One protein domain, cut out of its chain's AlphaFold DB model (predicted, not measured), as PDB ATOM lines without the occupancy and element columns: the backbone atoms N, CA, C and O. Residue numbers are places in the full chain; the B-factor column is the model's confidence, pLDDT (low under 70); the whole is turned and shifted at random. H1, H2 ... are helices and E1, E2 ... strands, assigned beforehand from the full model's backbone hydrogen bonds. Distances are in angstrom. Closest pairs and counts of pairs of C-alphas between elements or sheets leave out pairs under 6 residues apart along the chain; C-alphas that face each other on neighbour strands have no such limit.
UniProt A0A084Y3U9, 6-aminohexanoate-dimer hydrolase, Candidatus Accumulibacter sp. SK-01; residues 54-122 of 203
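This is residues 54 to 122 of the 203 residues of the protein "6-aminohexanoate-dimer hydrolase" of Candidatus Accumulibacter sp. SK-01 (UniProt A0A084Y3U9). What is the shape? Residues 54 to 60 stick out at one end, the hairpin E3 and E4 lies near the middle, and the hairpin E1 and E2 with short H1 makes the other end. What builds it? The printed part has 69 residues, under half in named elements, in the order E1 E2 H1 E3 E4: mixed class, two antiparallel sheets, loose, radius of gyration of the C-alphas 14.6 A, spans 46 by 28 by 20 A.

What comes first? E1, residues 75 to 78, begins at C-alpha 75 (7.146, -3.195, -52.138); E2 is residues 81 to 85, H1 86 to 92. What follows? E3, residues 97 to 102, spans 16.8 A; E4, residues 105 to 111, spans 17.2 A, ending at C-alpha 111 (19.369, -0.057, -39.341).

Which strands pair? In hairpin E1 and E2, antiparallel at 138 degrees, N 76 and O 84 are within hydrogen-bond range, 2.8 A; in hairpin E3 and E4, antiparallel at 171 degrees, N 98 and O 110, 2.8 A. And H1? Its O i to N i+4 pairs are within range; H1 and E4 are apart.

Any cut? The printed part has no cut. Where is confidence low? Residues 67 to 70 are under 70.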
ATOM      1  N   LEU A  54      36.001 -11.360 -28.962       85.00
ATOM      2  CA  LEU A  54      36.811 -11.866 -30.060       85.00
ATOM      3  C   LEU A  54      37.445 -10.679 -30.783       85.00
ATOM      4  O   LEU A  54      36.751  -9.753 -31.199       85.00
ATOM      5  N   THR A  55      38.767 -10.694 -30.922       88.12
ATOM      6  CA  THR A  55      39.481  -9.665 -31.679       88.12
ATOM      7  C   THR A  55      39.364  -9.960 -33.171       88.12
ATOM      8  O   THR A  55      39.579 -11.092 -33.604       88.12
ATOM      9  N   ALA A  56      39.024  -8.941 -33.960       87.75
ATOM     10  CA  ALA A  56      39.035  -9.048 -35.412       87.75
ATOM     11  C   ALA A  56      40.451  -9.363 -35.932       87.75
ATOM     12  O   ALA A  56      41.452  -9.022 -35.298       87.75
ATOM     13  N   ALA A  57      40.534  -9.992 -37.106       90.69
ATOM     14  CA  ALA A  57      41.807 -10.194 -37.792       90.69
ATOM     15  C   ALA A  57      42.491  -8.848 -38.090       90.69
ATOM     16  O   ALA A  57      41.814  -7.833 -38.256       90.69
ATOM     17  N   ALA A  58      43.824  -8.852 -38.203       92.94
ATOM     18  CA  ALA A  58      44.594  -7.650 -38.539       92.94
ATOM     19  C   ALA A  58      44.156  -7.035 -39.882       92.94
ATOM     20  O   ALA A  58      44.025  -5.823 -39.992       92.94
ATOM     21  N   GLU A  59      43.860  -7.889 -40.863       94.06
ATOM     22  CA  GLU A  59      43.347  -7.515 -42.182       94.06
ATOM     23  C   GLU A  59      41.999  -8.220 -42.410       94.06
ATOM     24  O   GLU A  59      41.957  -9.326 -42.960       94.06
ATOM     25  N   PRO A  60      40.881  -7.653 -41.921       91.81
ATOM     26  CA  PRO A  60      39.573  -8.257 -42.102       91.81
ATOM     27  C   PRO A  60      39.086  -8.047 -43.537       91.81
ATOM     28  O   PRO A  60      39.306  -6.996 -44.145       91.81
ATOM     29  N   PHE A  61      38.346  -9.024 -44.055       91.75
ATOM     30  CA  PHE A  61      37.628  -8.855 -45.310       91.75
ATOM     31  C   PHE A  61      36.647  -7.678 -45.211       91.75
ATOM     32  O   PHE A  61      35.898  -7.558 -44.238       91.75
ATOM     33  N   ARG A  62      36.639  -6.815 -46.229       91.56
ATOM     34  CA  ARG A  62      35.735  -5.667 -46.317       91.56
ATOM     35  C   ARG A  62      34.845  -5.814 -47.536       91.56
ATOM     36  O   ARG A  62      35.340  -5.873 -48.660       91.56
ATOM     37  N   PHE A  63      33.535  -5.814 -47.310       91.56
ATOM     38  CA  PHE A  63      32.582  -5.716 -48.405       91.56
ATOM     39  C   PHE A  63      32.763  -4.392 -49.141       91.56
ATOM     40  O   PHE A  63      32.969  -3.340 -48.530       91.56
ATOM     41  N   ARG A  64      32.654  -4.448 -50.464       91.94
ATOM     42  CA  ARG A  64      32.610  -3.257 -51.309       91.94
ATOM     43  C   ARG A  64      31.288  -2.532 -51.079       91.94
ATOM     44  O   ARG A  64      30.250  -3.157 -50.863       91.94
ATOM     45  N   GLU A  65      31.294  -1.214 -51.175       87.31
ATOM     46  CA  GLU A  65      30.050  -0.454 -51.147       87.31
ATOM     47  C   GLU A  65      29.394  -0.480 -52.530       87.31
ATOM     48  O   GLU A  65      29.971  -0.050 -53.530       87.31
ATOM     49  N   GLY A  66      28.179  -1.022 -52.598       76.94
ATOM     50  CA  GLY A  66      27.387  -1.141 -53.822       76.94
ATOM     51  C   GLY A  66      26.499   0.073 -54.100       76.94
ATOM     52  O   GLY A  66      25.479  -0.080 -54.777       76.94
ATOM     53  N   HIS A  67      26.837   1.253 -53.560       60.97
ATOM     54  CA  HIS A  67      25.988   2.446 -53.615       60.97
ATOM     55  C   HIS A  67      25.520   2.752 -55.053       60.97
ATOM     56  O   HIS A  67      26.321   2.962 -55.964       60.97
ATOM     57  N   GLY A  68      24.196   2.773 -55.251       57.16
ATOM     58  CA  GLY A  68      23.539   3.308 -56.449       57.16
ATOM     59  C   GLY A  68      23.252   2.340 -57.604       57.16
ATOM     60  O   GLY A  68      22.742   2.797 -58.623       57.16
ATOM     61  N   LYS A  69      23.541   1.032 -57.496       56.31
ATOM     62  CA  LYS A  69      23.329   0.089 -58.624       56.31
ATOM     63  C   LYS A  69      22.139  -0.857 -58.497       56.31
ATOM     64  O   LYS A  69      21.782  -1.492 -59.488       56.31
ATOM     65  N   TRP A  70      21.523  -0.971 -57.323       68.00
ATOM     66  CA  TRP A  70      20.436  -1.923 -57.117       68.00
ATOM     67  C   TRP A  70      19.181  -1.240 -56.583       68.00
ATOM     68  O   TRP A  70      19.171  -0.706 -55.479       68.00
ATOM     69  N   ASN A  71      18.116  -1.272 -57.387       74.88
ATOM     70  CA  ASN A  71      16.787  -0.855 -56.958       74.88
ATOM     71  C   ASN A  71      16.160  -1.999 -56.175       74.88
ATOM     72  O   ASN A  71      15.672  -2.975 -56.746       74.88
ATOM     73  N   ILE A  72      16.183  -1.869 -54.859       79.12
ATOM     74  CA  ILE A  72      15.478  -2.790 -53.981       79.12
ATOM     75  C   ILE A  72      13.994  -2.539 -54.168       79.12
ATOM     76  O   ILE A  72      13.574  -1.376 -54.133       79.12
ATOM     77  N   PRO A  73      13.187  -3.592 -54.321       82.19
ATOM     78  CA  PRO A  73      11.750  -3.434 -54.299       82.19
ATOM     79  C   PRO A  73      11.335  -2.765 -52.987       82.19
ATOM     80  O   PRO A  73      11.506  -3.311 -51.897       82.19
ATOM     81  N   THR A  74      10.781  -1.559 -53.096       85.00
ATOM     82  CA  THR A  74      10.176  -0.859 -51.956       85.00
ATOM     83  C   THR A  74       8.938  -1.603 -51.460       85.00
ATOM     84  O   THR A  74       8.552  -1.475 -50.304       85.00
ATOM     85  N   VAL A  75       8.356  -2.418 -52.338       90.56
ATOM     86  CA  VAL A  75       7.146  -3.195 -52.138       90.56
ATOM     87  C   VAL A  75       7.470  -4.673 -52.366       90.56
ATOM     88  O   VAL A  75       7.953  -5.049 -53.432       90.56
ATOM     89  N   VAL A  76       7.233  -5.505 -51.356       90.75
ATOM     90  CA  VAL A  76       7.567  -6.934 -51.323       90.75
ATOM     91  C   VAL A  76       6.330  -7.776 -51.011       90.75
ATOM     92  O   VAL A  76       5.335  -7.285 -50.488       90.75
ATOM     93  N   SER A  77       6.386  -9.068 -51.326       89.94
ATOM     94  CA  SER A  77       5.377 -10.029 -50.861       89.94
ATOM     95  C   SER A  77       5.849 -10.684 -49.563       89.94
ATOM     96  O   SER A  77       7.014 -11.067 -49.462       89.94
ATOM     97  N   PHE A  78       4.960 -10.818 -48.578       87.56
ATOM     98  CA  PHE A  78       5.263 -11.447 -47.289       87.56
ATOM     99  C   PHE A  78       4.084 -12.306 -46.814       87.56
ATOM    100  O   PHE A  78       3.020 -11.787 -46.463       87.56
ATOM    101  N   GLY A  79       4.281 -13.628 -46.802       87.06
ATOM    102  CA  GLY A  79       3.194 -14.593 -46.610       87.06
ATOM    103  C   GLY A  79       2.156 -14.474 -47.728       87.06
ATOM    104  O   GLY A  79       2.517 -14.361 -48.899       87.06
ATOM    105  N   ASP A  80       0.877 -14.426 -47.360       89.69
ATOM    106  CA  ASP A  80      -0.230 -14.245 -48.312       89.69
ATOM    107  C   ASP A  80      -0.437 -12.783 -48.739       89.69
ATOM    108  O   ASP A  80      -1.208 -12.495 -49.659       89.69
ATOM    109  N   ARG A  81       0.244 -11.832 -48.084       85.88
ATOM    110  CA  ARG A  81       0.129 -10.411 -48.412       85.88
ATOM    111  C   ARG A  81       1.027 -10.079 -49.592       85.88
ATOM    112  O   ARG A  81       2.252 -10.201 -49.521       85.88
ATOM    113  N   ARG A  82       0.395  -9.613 -50.664       84.12
ATOM    114  CA  ARG A  82       1.072  -8.920 -51.758       84.12
ATOM    115  C   ARG A  82       1.161  -7.438 -51.414       84.12
ATOM    116  O   ARG A  82       0.356  -6.924 -50.645       84.12
ATOM    117  N   ASP A  83       2.165  -6.792 -51.978       89.50
ATOM    118  CA  ASP A  83       2.344  -5.348 -51.933       89.50
ATOM    119  C   ASP A  83       2.603  -4.712 -50.550       89.50
ATOM    120  O   ASP A  83       2.127  -3.620 -50.248       89.50
ATOM    121  N   VAL A  84       3.410  -5.360 -49.705       91.81
ATOM    122  CA  VAL A  84       3.826  -4.821 -48.398       91.81
ATOM    123  C   VAL A  84       5.037  -3.909 -48.559       91.81
ATOM    124  O   VAL A  84       6.045  -4.307 -49.142       91.81
ATOM    125  N   HIS A  85       4.995  -2.702 -47.997       92.62
ATOM    126  CA  HIS A  85       6.151  -1.813 -48.030       92.62
ATOM    127  C   HIS A  85       7.284  -2.387 -47.163       92.62
ATOM    128  O   HIS A  85       7.088  -2.657 -45.978       92.62
ATOM    129  N   LEU A  86       8.489  -2.547 -47.715       90.75
ATOM    130  CA  LEU A  86       9.624  -3.145 -47.003       90.75
ATOM    131  C   LEU A  86       9.929  -2.395 -45.700       90.75
ATOM    132  O   LEU A  86      10.226  -3.007 -44.683       90.75
ATOM    133  N   SER A  87       9.815  -1.064 -45.700       89.38
ATOM    134  CA  SER A  87      10.017  -0.273 -44.483       89.38
ATOM    135  C   SER A  87       8.998  -0.585 -43.391       89.38
ATOM    136  O   SER A  87       9.379  -0.614 -42.228       89.38
ATOM    137  N   GLU A  88       7.737  -0.795 -43.765       90.94
ATOM    138  CA  GLU A  88       6.662  -1.137 -42.836       90.94
ATOM    139  C   GLU A  88       6.854  -2.554 -42.305       90.94
ATOM    140  O   GLU A  88       6.736  -2.766 -41.106       90.94
ATOM    141  N   LEU A  89       7.239  -3.498 -43.172       92.75
ATOM    142  CA  LEU A  89       7.556  -4.865 -42.770       92.75
ATOM    143  C   LEU A  89       8.667  -4.886 -41.717       92.75
ATOM    144  O   LEU A  89       8.463  -5.449 -40.651       92.75
ATOM    145  N   LEU A  90       9.800  -4.230 -41.993       92.69
ATOM    146  CA  LEU A  90      10.944  -4.192 -41.076       92.69
ATOM    147  C   LEU A  90      10.587  -3.551 -39.729       92.69
ATOM    148  O   LEU A  90      11.067  -4.003 -38.693       92.69
ATOM    149  N   SER A  91       9.742  -2.516 -39.733       91.19
ATOM    150  CA  SER A  91       9.238  -1.907 -38.500       91.19
ATOM    151  C   SER A  91       8.252  -2.815 -37.763       91.19
ATOM    152  O   SER A  91       8.310  -2.892 -36.544       91.19
ATOM    153  N   ALA A  92       7.372  -3.521 -38.477       91.31
ATOM    154  CA  ALA A  92       6.386  -4.424 -37.886       91.31
ATOM    155  C   ALA A  92       7.001  -5.720 -37.327       91.31
ATOM    156  O   ALA A  92       6.373  -6.378 -36.504       91.31
ATOM    157  N   THR A  93       8.199  -6.103 -37.782       91.38
ATOM    158  CA  THR A  93       8.951  -7.276 -37.304       91.38
ATOM    159  C   THR A  93      10.086  -6.914 -36.346       91.38
ATOM    160  O   THR A  93      11.013  -7.709 -36.191       91.38
ATOM    161  N   ASP A  94      10.068  -5.705 -35.769       90.88
ATOM    162  CA  ASP A  94      11.088  -5.196 -34.840       90.88
ATOM    163  C   ASP A  94      12.530  -5.401 -35.344       90.88
ATOM    164  O   ASP A  94      13.463  -5.702 -34.596       90.88
ATOM    165  N   THR A  95      12.735  -5.272 -36.658       92.44
ATOM    166  CA  THR A  95      14.030  -5.553 -37.275       92.44
ATOM    167  C   THR A  95      15.022  -4.436 -36.986       92.44
ATOM    168  O   THR A  95      14.817  -3.279 -37.354       92.44
ATOM    169  N   VAL A  96      16.139  -4.802 -36.359       93.75
ATOM    170  CA  VAL A  96      17.180  -3.850 -35.945       93.75
ATOM    171  C   VAL A  96      18.245  -3.594 -37.006       93.75
ATOM    172  O   VAL A  96      18.780  -2.490 -37.079       93.75
ATOM    173  N   ALA A  97      18.522  -4.585 -37.852       93.44
ATOM    174  CA  ALA A  97      19.471  -4.494 -38.953       93.44
ATOM    175  C   ALA A  97      19.007  -5.381 -40.114       93.44
ATOM    176  O   ALA A  97      18.637  -6.538 -39.912       93.44
ATOM    177  N   PHE A  98      19.042  -4.847 -41.332       92.62
ATOM    178  CA  PHE A  98      18.711  -5.570 -42.555       92.62
ATOM    179  C   PHE A  98      19.710  -5.218 -43.654       92.62
ATOM    180  O   PHE A  98      19.818  -4.056 -44.044       92.62
ATOM    181  N   LEU A  99      20.423  -6.225 -44.162       91.94
ATOM    182  CA  LEU A  99      21.440  -6.078 -45.203       91.94
ATOM    183  C   LEU A  99      21.143  -6.987 -46.396       91.94
ATOM    184  O   LEU A  99      20.718  -8.129 -46.226       91.94
ATOM    185  N   VAL A 100      21.455  -6.502 -47.599       90.94
ATOM    186  CA  VAL A 100      21.500  -7.316 -48.820       90.94
ATOM    187  C   VAL A 100      22.895  -7.236 -49.414       90.94
ATOM    188  O   VAL A 100      23.367  -6.158 -49.782       90.94
ATOM    189  N   VAL A 101      23.543  -8.392 -49.525       91.69
ATOM    190  CA  VAL A 101      24.900  -8.532 -50.056       91.69
ATOM    191  C   VAL A 101      24.862  -9.380 -51.318       91.69
ATOM    192  O   VAL A 101      24.208 -10.422 -51.353       91.69
ATOM    193  N   LYS A 102      25.573  -8.940 -52.356       90.06
ATOM    194  CA  LYS A 102      25.749  -9.688 -53.602       90.06
ATOM    195  C   LYS A 102      27.125  -9.392 -54.182       90.06
ATOM    196  O   LYS A 102      27.528  -8.233 -54.210       90.06
ATOM    197  N   ASP A 103      27.813 -10.422 -54.671       91.38
ATOM    198  CA  ASP A 103      29.123 -10.300 -55.322       91.38
ATOM    199  C   ASP A 103      30.114  -9.480 -54.472       91.38
ATOM    200  O   ASP A 103      30.719  -8.520 -54.950       91.38
ATOM    201  N   ASP A 104      30.221  -9.800 -53.179       93.44
ATOM    202  CA  ASP A 104      31.078  -9.098 -52.214       93.44
ATOM    203  C   ASP A 104      30.785  -7.597 -52.051       93.44
ATOM    204  O   ASP A 104      31.633  -6.843 -51.567       93.44
ATOM    205  N   ALA A 105      29.596  -7.140 -52.448       91.12
ATOM    206  CA  ALA A 105      29.154  -5.763 -52.288       91.12
ATOM    207  C   ALA A 105      27.882  -5.665 -51.439       91.12
ATOM    208  O   ALA A 105      26.916  -6.401 -51.658       91.12
ATOM    209  N   ILE A 106      27.861  -4.719 -50.499       91.31
ATOM    210  CA  ILE A 106      26.642  -4.336 -49.781       91.31
ATOM    211  C   ILE A 106      25.799  -3.505 -50.747       91.31
ATOM    212  O   ILE A 106      26.151  -2.374 -51.080       91.31
ATOM    213  N   LEU A 107      24.702  -4.087 -51.227       90.25
ATOM    214  CA  LEU A 107      23.751  -3.418 -52.117       90.25
ATOM    215  C   LEU A 107      22.738  -2.583 -51.333       90.25
ATOM    216  O   LEU A 107      22.215  -1.595 -51.845       90.25
ATOM    217  N   PHE A 108      22.460  -2.997 -50.097       88.94
ATOM    218  CA  PHE A 108      21.576  -2.307 -49.177       88.94
ATOM    219  C   PHE A 108      21.952  -2.585 -47.743       88.94
ATOM    220  O   PHE A 108      22.257  -3.724 -47.392       88.94
ATOM    221  N   GLU A 109      21.787  -1.570 -46.913       90.50
ATOM    222  CA  GLU A 109      21.748  -1.711 -45.474       90.50
ATOM    223  C   GLU A 109      20.726  -0.733 -44.900       90.50
ATOM    224  O   GLU A 109      20.618   0.414 -45.340       90.50
ATOM    225  N   LYS A 110      19.958  -1.199 -43.920       89.50
ATOM    226  CA  LYS A 110      19.080  -0.366 -43.109       89.50
ATOM    227  C   LYS A 110      19.181  -0.818 -41.665       89.50
ATOM    228  O   LYS A 110      19.081  -2.008 -41.376       89.50
ATOM    229  N   TYR A 111      19.320   0.153 -40.778       92.44
ATOM    230  CA  TYR A 111      19.369  -0.057 -39.341       92.44
ATOM    231  C   TYR A 111      18.221   0.697 -38.666       92.44
ATOM    232  O   TYR A 111      17.705   1.681 -39.207       92.44
ATOM    233  N   ASN A 112      17.796   0.214 -37.503       90.12
ATOM    234  CA  ASN A 112      16.895   0.957 -36.624       90.12
ATOM    235  C   ASN A 112      17.652   2.132 -35.965       90.12
ATOM    236  O   ASN A 112      18.875   2.127 -35.917       90.12
ATOM    237  N   ALA A 113      16.944   3.131 -35.432       83.50
ATOM    238  CA  ALA A 113      17.507   4.382 -34.914       83.50
ATOM    239  C   ALA A 113      18.600   4.211 -33.838       83.50
ATOM    240  O   ALA A 113      19.448   5.085 -33.698       83.50
ATOM    241  N   ASN A 114      18.590   3.093 -33.103       86.81
ATOM    242  CA  ASN A 114      19.548   2.796 -32.032       86.81
ATOM    243  C   ASN A 114      20.643   1.794 -32.439       86.81
ATOM    244  O   ASN A 114      21.427   1.382 -31.588       86.81
ATOM    245  N   PHE A 115      20.664   1.363 -33.701       90.06
ATOM    246  CA  PHE A 115      21.616   0.386 -34.216       90.06
ATOM    247  C   PHE A 115      22.397   0.990 -35.374       90.06
ATOM    248  O   PHE A 115      21.872   1.737 -36.197       90.06
ATOM    249  N   ASP A 116      23.664   0.625 -35.456       91.50
ATOM    250  CA  ASP A 116      24.531   0.954 -36.574       91.50
ATOM    251  C   ASP A 116      25.408  -0.249 -36.935       91.50
ATOM    252  O   ASP A 116      25.279  -1.341 -36.376       91.50
ATOM    253  N   ARG A 117      26.331  -0.050 -37.877       89.38
ATOM    254  CA  ARG A 117      27.257  -1.094 -38.327       89.38
ATOM    255  C   ARG A 117      28.193  -1.603 -37.215       89.38
ATOM    256  O   ARG A 117      28.707  -2.711 -37.335       89.38
ATOM    257  N   ALA A 118      28.442  -0.810 -36.173       88.94
ATOM    258  CA  ALA A 118      29.330  -1.158 -35.063       88.94
ATOM    259  C   ALA A 118      28.584  -1.777 -33.868       88.94
ATOM    260  O   ALA A 118      29.220  -2.292 -32.947       88.94
ATOM    261  N   THR A 119      27.252  -1.740 -33.876       88.81
ATOM    262  CA  THR A 119      26.422  -2.229 -32.779       88.81
ATOM    263  C   THR A 119      26.298  -3.753 -32.833       88.81
ATOM    264  O   THR A 119      25.809  -4.317 -33.812       88.81
ATOM    265  N   SER A 120      26.724  -4.432 -31.765       86.44
ATOM    266  CA  SER A 120      26.520  -5.871 -31.583       86.44
ATOM    267  C   SER A 120      25.063  -6.200 -31.257       86.44
ATOM    268  O   SER A 120      24.343  -5.413 -30.648       86.44
ATOM    269  N   SER A 121      24.632  -7.388 -31.677       87.06
ATOM    270  CA  SER A 121      23.324  -7.952 -31.352       87.06
ATOM    271  C   SER A 121      23.458  -9.456 -31.146       87.06
ATOM    272  O   SER A 121      24.249 -10.122 -31.827       87.06
ATOM    273  N   LEU A 122      22.697 -10.002 -30.200       85.69
ATOM    274  CA  LEU A 122      22.677 -11.434 -29.937       85.69
ATOM    275  C   LEU A 122      22.137 -12.194 -31.164       85.69
ATOM    276  O   LEU A 122      20.993 -12.031 -31.574       85.69
TER     277      LEU A 122